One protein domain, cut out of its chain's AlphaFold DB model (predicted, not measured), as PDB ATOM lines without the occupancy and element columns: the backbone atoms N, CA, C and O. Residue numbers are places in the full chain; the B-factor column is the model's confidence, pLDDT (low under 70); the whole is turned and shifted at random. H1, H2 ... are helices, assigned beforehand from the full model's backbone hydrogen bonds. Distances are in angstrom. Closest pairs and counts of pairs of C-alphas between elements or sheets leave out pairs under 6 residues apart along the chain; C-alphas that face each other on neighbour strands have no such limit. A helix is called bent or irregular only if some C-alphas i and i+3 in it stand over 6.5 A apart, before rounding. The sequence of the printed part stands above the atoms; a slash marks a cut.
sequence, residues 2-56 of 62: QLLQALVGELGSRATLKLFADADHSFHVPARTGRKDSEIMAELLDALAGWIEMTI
ATOM      1  N   GLN A   2     202.495 193.175 155.076       85.50
ATOM      2  CA  GLN A   2     201.396 193.816 155.819       85.50
ATOM      3  C   GLN A   2     200.437 192.821 156.507       85.50
ATOM      4  O   GLN A   2     200.002 193.082 157.620       85.50
ATOM      5  N   LEU A   3     200.171 191.655 155.899       94.12
ATOM      6  CA  LEU A   3     199.238 190.661 156.460       94.12
ATOM      7  C   LEU A   3     199.728 190.046 157.779       94.12
ATOM      8  O   LEU A   3     198.953 189.924 158.718       94.12
ATOM      9  N   LEU A   4     201.018 189.701 157.876       93.94
ATOM     10  CA  LEU A   4     201.590 189.148 159.110       93.94
ATOM     11  C   LEU A   4     201.632 190.188 160.232       93.94
ATOM     12  O   LEU A   4     201.326 189.860 161.370       93.94
ATOM     13  N   GLN A   5     201.975 191.440 159.918       95.12
ATOM     14  CA  GLN A   5     201.976 192.517 160.909       95.12
ATOM     15  C   GLN A   5     200.568 192.780 161.452       95.12
ATOM     16  O   GLN A   5     200.397 192.869 162.664       95.12
ATOM     17  N   ALA A   6     199.564 192.845 160.570       96.25
ATOM     18  CA  ALA A   6     198.170 193.012 160.969       96.25
ATOM     19  C   ALA A   6     197.692 191.841 161.839       96.25
ATOM     20  O   ALA A   6     197.186 192.062 162.936       96.25
ATOM     21  N   LEU A   7     197.941 190.602 161.401       96.56
ATOM     22  CA  LEU A   7     197.557 189.403 162.144       96.56
ATOM     23  C   LEU A   7     198.206 189.348 163.530       96.56
ATOM     24  O   LEU A   7     197.530 189.070 164.515       96.56
ATOM     25  N   VAL A   8     199.509 189.622 163.638       96.69
ATOM     26  CA  VAL A   8     200.176 189.646 164.949       96.69
ATOM     27  C   VAL A   8     199.629 190.775 165.826       96.69
ATOM     28  O   VAL A   8     199.457 190.570 167.026       96.69
ATOM     29  N   GLY A   9     199.257 191.915 165.234       96.19
ATOM     30  CA  GLY A   9     198.517 192.972 165.925       96.19
ATOM     31  C   GLY A   9     197.193 192.485 166.526       96.19
ATOM     32  O   GLY A   9     196.916 192.759 167.691       96.19
ATOM     33  N   GLU A  10     196.409 191.705 165.778       97.56
ATOM     34  CA  GLU A  10     195.153 191.105 166.262       97.56
ATOM     35  C   GLU A  10     195.373 190.018 167.329       97.56
ATOM     36  O   GLU A  10     194.560 189.845 168.240       97.56
ATOM     37  N   LEU A  11     196.476 189.270 167.245       97.25
ATOM     38  CA  LEU A  11     196.814 188.235 168.226       97.25
ATOM     39  C   LEU A  11     197.247 188.818 169.580       97.25
ATOM     40  O   LEU A  11     197.069 188.147 170.606       97.25
ATOM     41  N   GLY A  12     197.763 190.050 169.594       95.38
ATOM     42  CA  GLY A  12     198.159 190.769 170.802       95.38
ATOM     43  C   GLY A  12     199.257 190.041 171.577       95.38
ATOM     44  O   GLY A  12     200.198 189.511 170.996       95.38
ATOM     45  N   SER A  13     199.121 189.950 172.903       92.31
ATOM     46  CA  SER A  13     200.115 189.317 173.790       92.31
ATOM     47  C   SER A  13     200.371 187.827 173.525       92.31
ATOM     48  O   SER A  13     201.292 187.254 174.101       92.31
ATOM     49  N   ARG A  14     199.569 187.187 172.667       92.50
ATOM     50  CA  ARG A  14     199.712 185.769 172.317       92.50
ATOM     51  C   ARG A  14     200.785 185.508 171.265       92.50
ATOM     52  O   ARG A  14     201.162 184.354 171.088       92.50
ATOM     53  N   ALA A  15     201.241 186.531 170.544       94.81
ATOM     54  CA  ALA A  15     202.212 186.369 169.470       94.81
ATOM     55  C   ALA A  15     203.169 187.560 169.380       94.81
ATOM     56  O   ALA A  15     202.828 188.691 169.711       94.81
ATOM     57  N   THR A  16     204.370 187.303 168.871       93.75
ATOM     58  CA  THR A  16     205.355 188.330 168.527       93.75
ATOM     59  C   THR A  16     205.812 188.132 167.081       93.75
ATOM     60  O   THR A  16     205.763 187.026 166.545       93.75
ATOM     61  N   LEU A  17     206.240 189.216 166.428       95.06
ATOM     62  CA  LEU A  17     206.803 189.194 165.078       95.06
ATOM     63  C   LEU A  17     208.172 189.866 165.108       95.06
ATOM     64  O   LEU A  17     208.263 191.059 165.395       95.06
ATOM     65  N   LYS A  18     209.224 189.117 164.772       94.62
ATOM     66  CA  LYS A  18     210.555 189.672 164.525       94.62
ATOM     67  C   LYS A  18     210.865 189.609 163.034       94.62
ATOM     68  O   LYS A  18     210.782 188.547 162.423       94.62
ATOM     69  N   LEU A  19     211.198 190.759 162.455       93.56
ATOM     70  CA  LEU A  19     211.618 190.876 161.062       93.56
ATOM     71  C   LEU A  19     213.144 190.926 161.002       93.56
ATOM     72  O   LEU A  19     213.760 191.686 161.746       93.56
ATOM     73  N   PHE A  20     213.730 190.156 160.090       93.50
ATOM     74  CA  PHE A  20     215.162 190.184 159.799       93.50
ATOM     75  C   PHE A  20     215.365 190.970 158.507       93.50
ATOM     76  O   PHE A  20     214.873 190.576 157.451       93.50
ATOM     77  N   ALA A  21     216.005 192.134 158.610       90.75
ATOM     78  CA  ALA A  21     216.163 193.046 157.482       90.75
ATOM     79  C   ALA A  21     217.003 192.418 156.361       90.75
ATOM     80  O   ALA A  21     218.008 191.764 156.635       90.75
ATOM     81  N   ASP A  22     216.575 192.645 155.116       90.25
ATOM     82  CA  ASP A  22     217.223 192.207 153.871       90.25
ATOM     83  C   ASP A  22     217.380 190.690 153.676       90.25
ATOM     84  O   ASP A  22     217.848 190.264 152.620       90.25
ATOM     85  N   ALA A  23     216.969 189.886 154.658       92.94
ATOM     86  CA  ALA A  23     217.016 188.436 154.612       92.94
ATOM     87  C   ALA A  23     215.876 187.879 153.746       92.94
ATOM     88  O   ALA A  23     214.718 188.289 153.878       92.94
ATOM     89  N   ASP A  24     216.195 186.937 152.865       93.00
ATOM     90  CA  ASP A  24     215.200 186.216 152.072       93.00
ATOM     91  C   ASP A  24     214.552 185.047 152.845       93.00
ATOM     92  O   ASP A  24     214.739 184.877 154.051       93.00
ATOM     93  N   HIS A  25     213.763 184.220 152.147       89.38
ATOM     94  CA  HIS A  25     213.066 183.067 152.738       89.38
ATOM     95  C   HIS A  25     214.007 181.986 153.290       89.38
ATOM     96  O   HIS A  25     213.582 181.158 154.092       89.38
ATOM     97  N   SER A  26     215.263 181.973 152.849       91.62
ATOM     98  CA  SER A  26     216.313 181.077 153.327       91.62
ATOM     99  C   SER A  26     217.316 181.800 154.230       91.62
ATOM    100  O   SER A  26     218.340 181.218 154.573       91.62
ATOM    101  N   PHE A  27     217.002 183.034 154.643       91.69
ATOM    102  CA  PHE A  27     217.830 183.907 155.471       91.69
ATOM    103  C   PHE A  27     219.143 184.370 154.824       91.69
ATOM    104  O   PHE A  27     220.054 184.798 155.534       91.69
ATOM    105  N   HIS A  28     219.231 184.349 153.491       94.81
ATOM    106  CA  HIS A  28     220.359 184.960 152.792       94.81
ATOM    107  C   HIS A  28     220.184 186.470 152.706       94.81
ATOM    108  O   HIS A  28     219.076 186.959 152.467       94.81
ATOM    109  N   VAL A  29     221.286 187.205 152.828       95.31
ATOM    110  CA  VAL A  29     221.322 188.656 152.644       95.31
ATOM    111  C   VAL A  29     222.154 189.045 151.424       95.31
ATOM    112  O   VAL A  29     223.222 188.485 151.173       95.31
ATOM    113  N   PRO A  30     221.724 190.055 150.646       94.44
ATOM    114  CA  PRO A  30     222.545 190.583 149.567       94.44
ATOM    115  C   PRO A  30     223.872 191.135 150.098       94.44
ATOM    116  O   PRO A  30     223.880 191.944 151.025       94.44
ATOM    117  N   ALA A  31     224.986 190.823 149.430       91.25
ATOM    118  CA  ALA A  31     226.321 191.296 149.823       91.25
ATOM    119  C   ALA A  31     226.426 192.831 149.947       91.25
ATOM    120  O   ALA A  31     227.184 193.349 150.762       91.25
ATOM    121  N   ARG A  32     225.618 193.579 149.179       94.50
ATOM    122  CA  ARG A  32     225.550 195.054 149.240       94.50
ATOM    123  C   ARG A  32     225.062 195.613 150.581       94.50
ATOM    124  O   ARG A  32     225.201 196.806 150.810       94.50
ATOM    125  N   THR A  33     224.455 194.787 151.428       91.00
ATOM    126  CA  THR A  33     224.033 195.185 152.779       91.00
ATOM    127  C   THR A  33     225.214 195.268 153.748       91.00
ATOM    128  O   THR A  33     225.076 195.834 154.827       91.00
ATOM    129  N   GLY A  34     226.370 194.692 153.385       93.25
ATOM    130  CA  GLY A  34     227.529 194.554 154.266       93.25
ATOM    131  C   GLY A  34     227.353 193.503 155.368       93.25
ATOM    132  O   GLY A  34     228.305 193.257 156.105       93.25
ATOM    133  N   ARG A  35     226.175 192.872 155.461       94.12
ATOM    134  CA  ARG A  35     225.883 191.790 156.403       94.12
ATOM    135  C   ARG A  35     226.204 190.430 155.797       94.12
ATOM    136  O   ARG A  35     226.164 190.252 154.579       94.12
ATOM    137  N   LYS A  36     226.493 189.461 156.661       94.88
ATOM    138  CA  LYS A  36     226.640 188.045 156.306       94.88
ATOM    139  C   LYS A  36     225.420 187.255 156.756       94.88
ATOM    140  O   LYS A  36     224.859 187.529 157.815       94.88
ATOM    141  N   ASP A  37     225.105 186.187 156.036       95.12
ATOM    142  CA  ASP A  37     224.035 185.253 156.415       95.12
ATOM    143  C   ASP A  37     224.233 184.715 157.841       95.12
ATOM    144  O   ASP A  37     223.290 184.612 158.617       95.12
ATOM    145  N   SER A  38     225.484 184.464 158.243       95.94
ATOM    146  CA  SER A  38     225.818 184.023 159.602       95.94
ATOM    147  C   SER A  38     225.401 185.016 160.690       95.94
ATOM    148  O   SER A  38     225.073 184.603 161.797       95.94
ATOM    149  N   GLU A  39     225.417 186.318 160.398       95.69
ATOM    150  CA  GLU A  39     224.997 187.352 161.349       95.69
ATOM    151  C   GLU A  39     223.475 187.362 161.503       95.69
ATOM    152  O   GLU A  39     222.974 187.524 162.612       95.69
ATOM    153  N   ILE A  40     222.738 187.134 160.411       95.69
ATOM    154  CA  ILE A  40     221.282 186.948 160.452       95.69
ATOM    155  C   ILE A  40     220.931 185.682 161.227       95.69
ATOM    156  O   ILE A  40     220.042 185.708 162.073       95.69
ATOM    157  N   MET A  41     221.646 184.584 160.976       95.94
ATOM    158  CA  MET A  41     221.413 183.317 161.665       95.94
ATOM    159  C   MET A  41     221.697 183.420 163.162       95.94
ATOM    160  O   MET A  41     220.910 182.912 163.955       95.94
ATOM    161  N   ALA A  42     222.766 184.110 163.567       97.06
ATOM    162  CA  ALA A  42     223.029 184.385 164.978       97.06
ATOM    163  C   ALA A  42     221.881 185.193 165.608       97.06
ATOM    164  O   ALA A  42     221.320 184.782 166.620       97.06
ATOM    165  N   GLU A  43     221.450 186.274 164.952       96.50
ATOM    166  CA  GLU A  43     220.342 187.110 165.424       96.50
ATOM    167  C   GLU A  43     219.013 186.333 165.536       96.50
ATOM    168  O   GLU A  43     218.205 186.579 166.441       96.50
ATOM    169  N   LEU A  44     218.771 185.404 164.607       96.25
ATOM    170  CA  LEU A  44     217.610 184.520 164.605       96.25
ATOM    171  C   LEU A  44     217.651 183.554 165.782       96.25
ATOM    172  O   LEU A  44     216.653 183.419 166.491       96.25
ATOM    173  N   LEU A  45     218.794 182.901 165.997       97.19
ATOM    174  CA  LEU A  45     218.975 181.949 167.087       97.19
ATOM    175  C   LEU A  45     218.842 182.628 168.453       97.19
ATOM    176  O   LEU A  45     218.170 182.077 169.322       97.19
ATOM    177  N   ASP A  46     219.375 183.839 168.617       97.69
ATOM    178  CA  ASP A  46     219.214 184.624 169.846       97.69
ATOM    179  C   ASP A  46     217.741 184.969 170.108       97.69
ATOM    180  O   ASP A  46     217.241 184.824 171.226       97.69
ATOM    181  N   ALA A  47     217.010 185.386 169.069       96.50
ATOM    182  CA  ALA A  47     215.586 185.689 169.187       96.50
ATOM    183  C   ALA A  47     214.749 184.446 169.529       96.50
ATOM    184  O   ALA A  47     213.836 184.521 170.354       96.50
ATOM    185  N   LEU A  48     215.069 183.304 168.914       95.75
ATOM    186  CA  LEU A  48     214.417 182.031 169.198       95.75
ATOM    187  C   LEU A  48     214.700 181.572 170.632       95.75
ATOM    188  O   LEU A  48     213.770 181.187 171.338       95.75
ATOM    189  N   ALA A  49     215.957 181.645 171.076       96.19
ATOM    190  CA  ALA A  49     216.343 181.297 172.437       96.19
ATOM    191  C   ALA A  49     215.588 182.155 173.461       96.19
ATOM    192  O   ALA A  49     214.957 181.606 174.363       96.19
ATOM    193  N   GLY A  50     215.550 183.478 173.270       95.00
ATOM    194  CA  GLY A  50     214.789 184.380 174.138       95.00
ATOM    195  C   GLY A  50     213.291 184.056 174.168       95.00
ATOM    196  O   GLY A  50     212.679 184.046 175.235       95.00
ATOM    197  N   TRP A  51     212.692 183.712 173.023       94.50
ATOM    198  CA  TRP A  51     211.288 183.295 172.974       94.50
ATOM    199  C   TRP A  51     211.032 181.990 173.741       94.50
ATOM    200  O   TRP A  51     210.047 181.891 174.477       94.50
ATOM    201  N   ILE A  52     211.928 181.006 173.621       93.88
ATOM    202  CA  ILE A  52     211.856 179.749 174.377       93.88
ATOM    203  C   ILE A  52     211.927 180.034 175.880       93.88
ATOM    204  O   ILE A  52     211.099 179.522 176.632       93.88
ATOM    205  N   GLU A  53     212.865 180.875 176.317       92.75
ATOM    206  CA  GLU A  53     213.011 181.239 177.730       92.75
ATOM    207  C   GLU A  53     211.774 181.946 178.297       92.75
ATOM    208  O   GLU A  53     211.415 181.714 179.450       92.75
ATOM    209  N   MET A  54     211.108 182.786 177.500       89.19
ATOM    210  CA  MET A  54     209.862 183.449 177.900       89.19
ATOM    211  C   MET A  54     208.667 182.491 177.957       89.19
ATOM    212  O   MET A  54     207.755 182.692 178.757       89.19
ATOM    213  N   THR A  55     208.644 181.477 177.090       89.62
ATOM    214  CA  THR A  55     207.474 180.607 176.897       89.62
ATOM    215  C   THR A  55     207.505 179.382 177.806       89.62
ATOM    216  O   THR A  55     206.457 178.896 178.231       89.62
ATOM    217  N   ILE A  56     208.695 178.869 178.120       86.56
ATOM    218  CA  ILE A  56     208.862 177.684 178.958       86.56
ATOM    219  C   ILE A  56     209.124 178.125 180.403       86.56
ATOM    220  O   ILE A  56     210.151 178.750 180.674       86.56
TER     221      ILE A  56
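This is residues 2 to 56 of the 62 residues of an uncharacterized protein of Betaproteobacteria bacterium (UniProt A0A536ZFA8). The domain is a flat, open S: the long helix H2 makes one side, the shorter helix H1 makes the other, and an extended link folds back through the space between them. The printed part has 55 residues, with two named helices in the order H1, H2 and no named strand; its class is all helix. It is loose, with a radius of gyration of the C-alphas of 13.2 A and spans of 35 by 28 by 15 A.

H2, residues 37 to 55, measures 26.7 A from C-alpha 37 at (224.035, 185.253, 156.415) to C-alpha 55 at (207.474, 180.607, 176.897). H1, residues 2 to 14, measures 18.4 A and begins at C-alpha 2 at (201.396, 193.816, 155.819). H1 is irregular: C-alphas 10 and 13 are 9.2 A apart.

H2 and H1 are apart, with no C-alpha of the one within 8 A of the other. In H2 every O i to N i+4 pair is within hydrogen-bond range; in H1, 7 of 9 are.

The two C-alphas farthest apart, those of Arg 32 and Ile 56, are 38.3 A apart. The link from H1 to H2, residues 15 to 36, is long. The printed part has no cut, and no printed residue is under 70 in pLDDT.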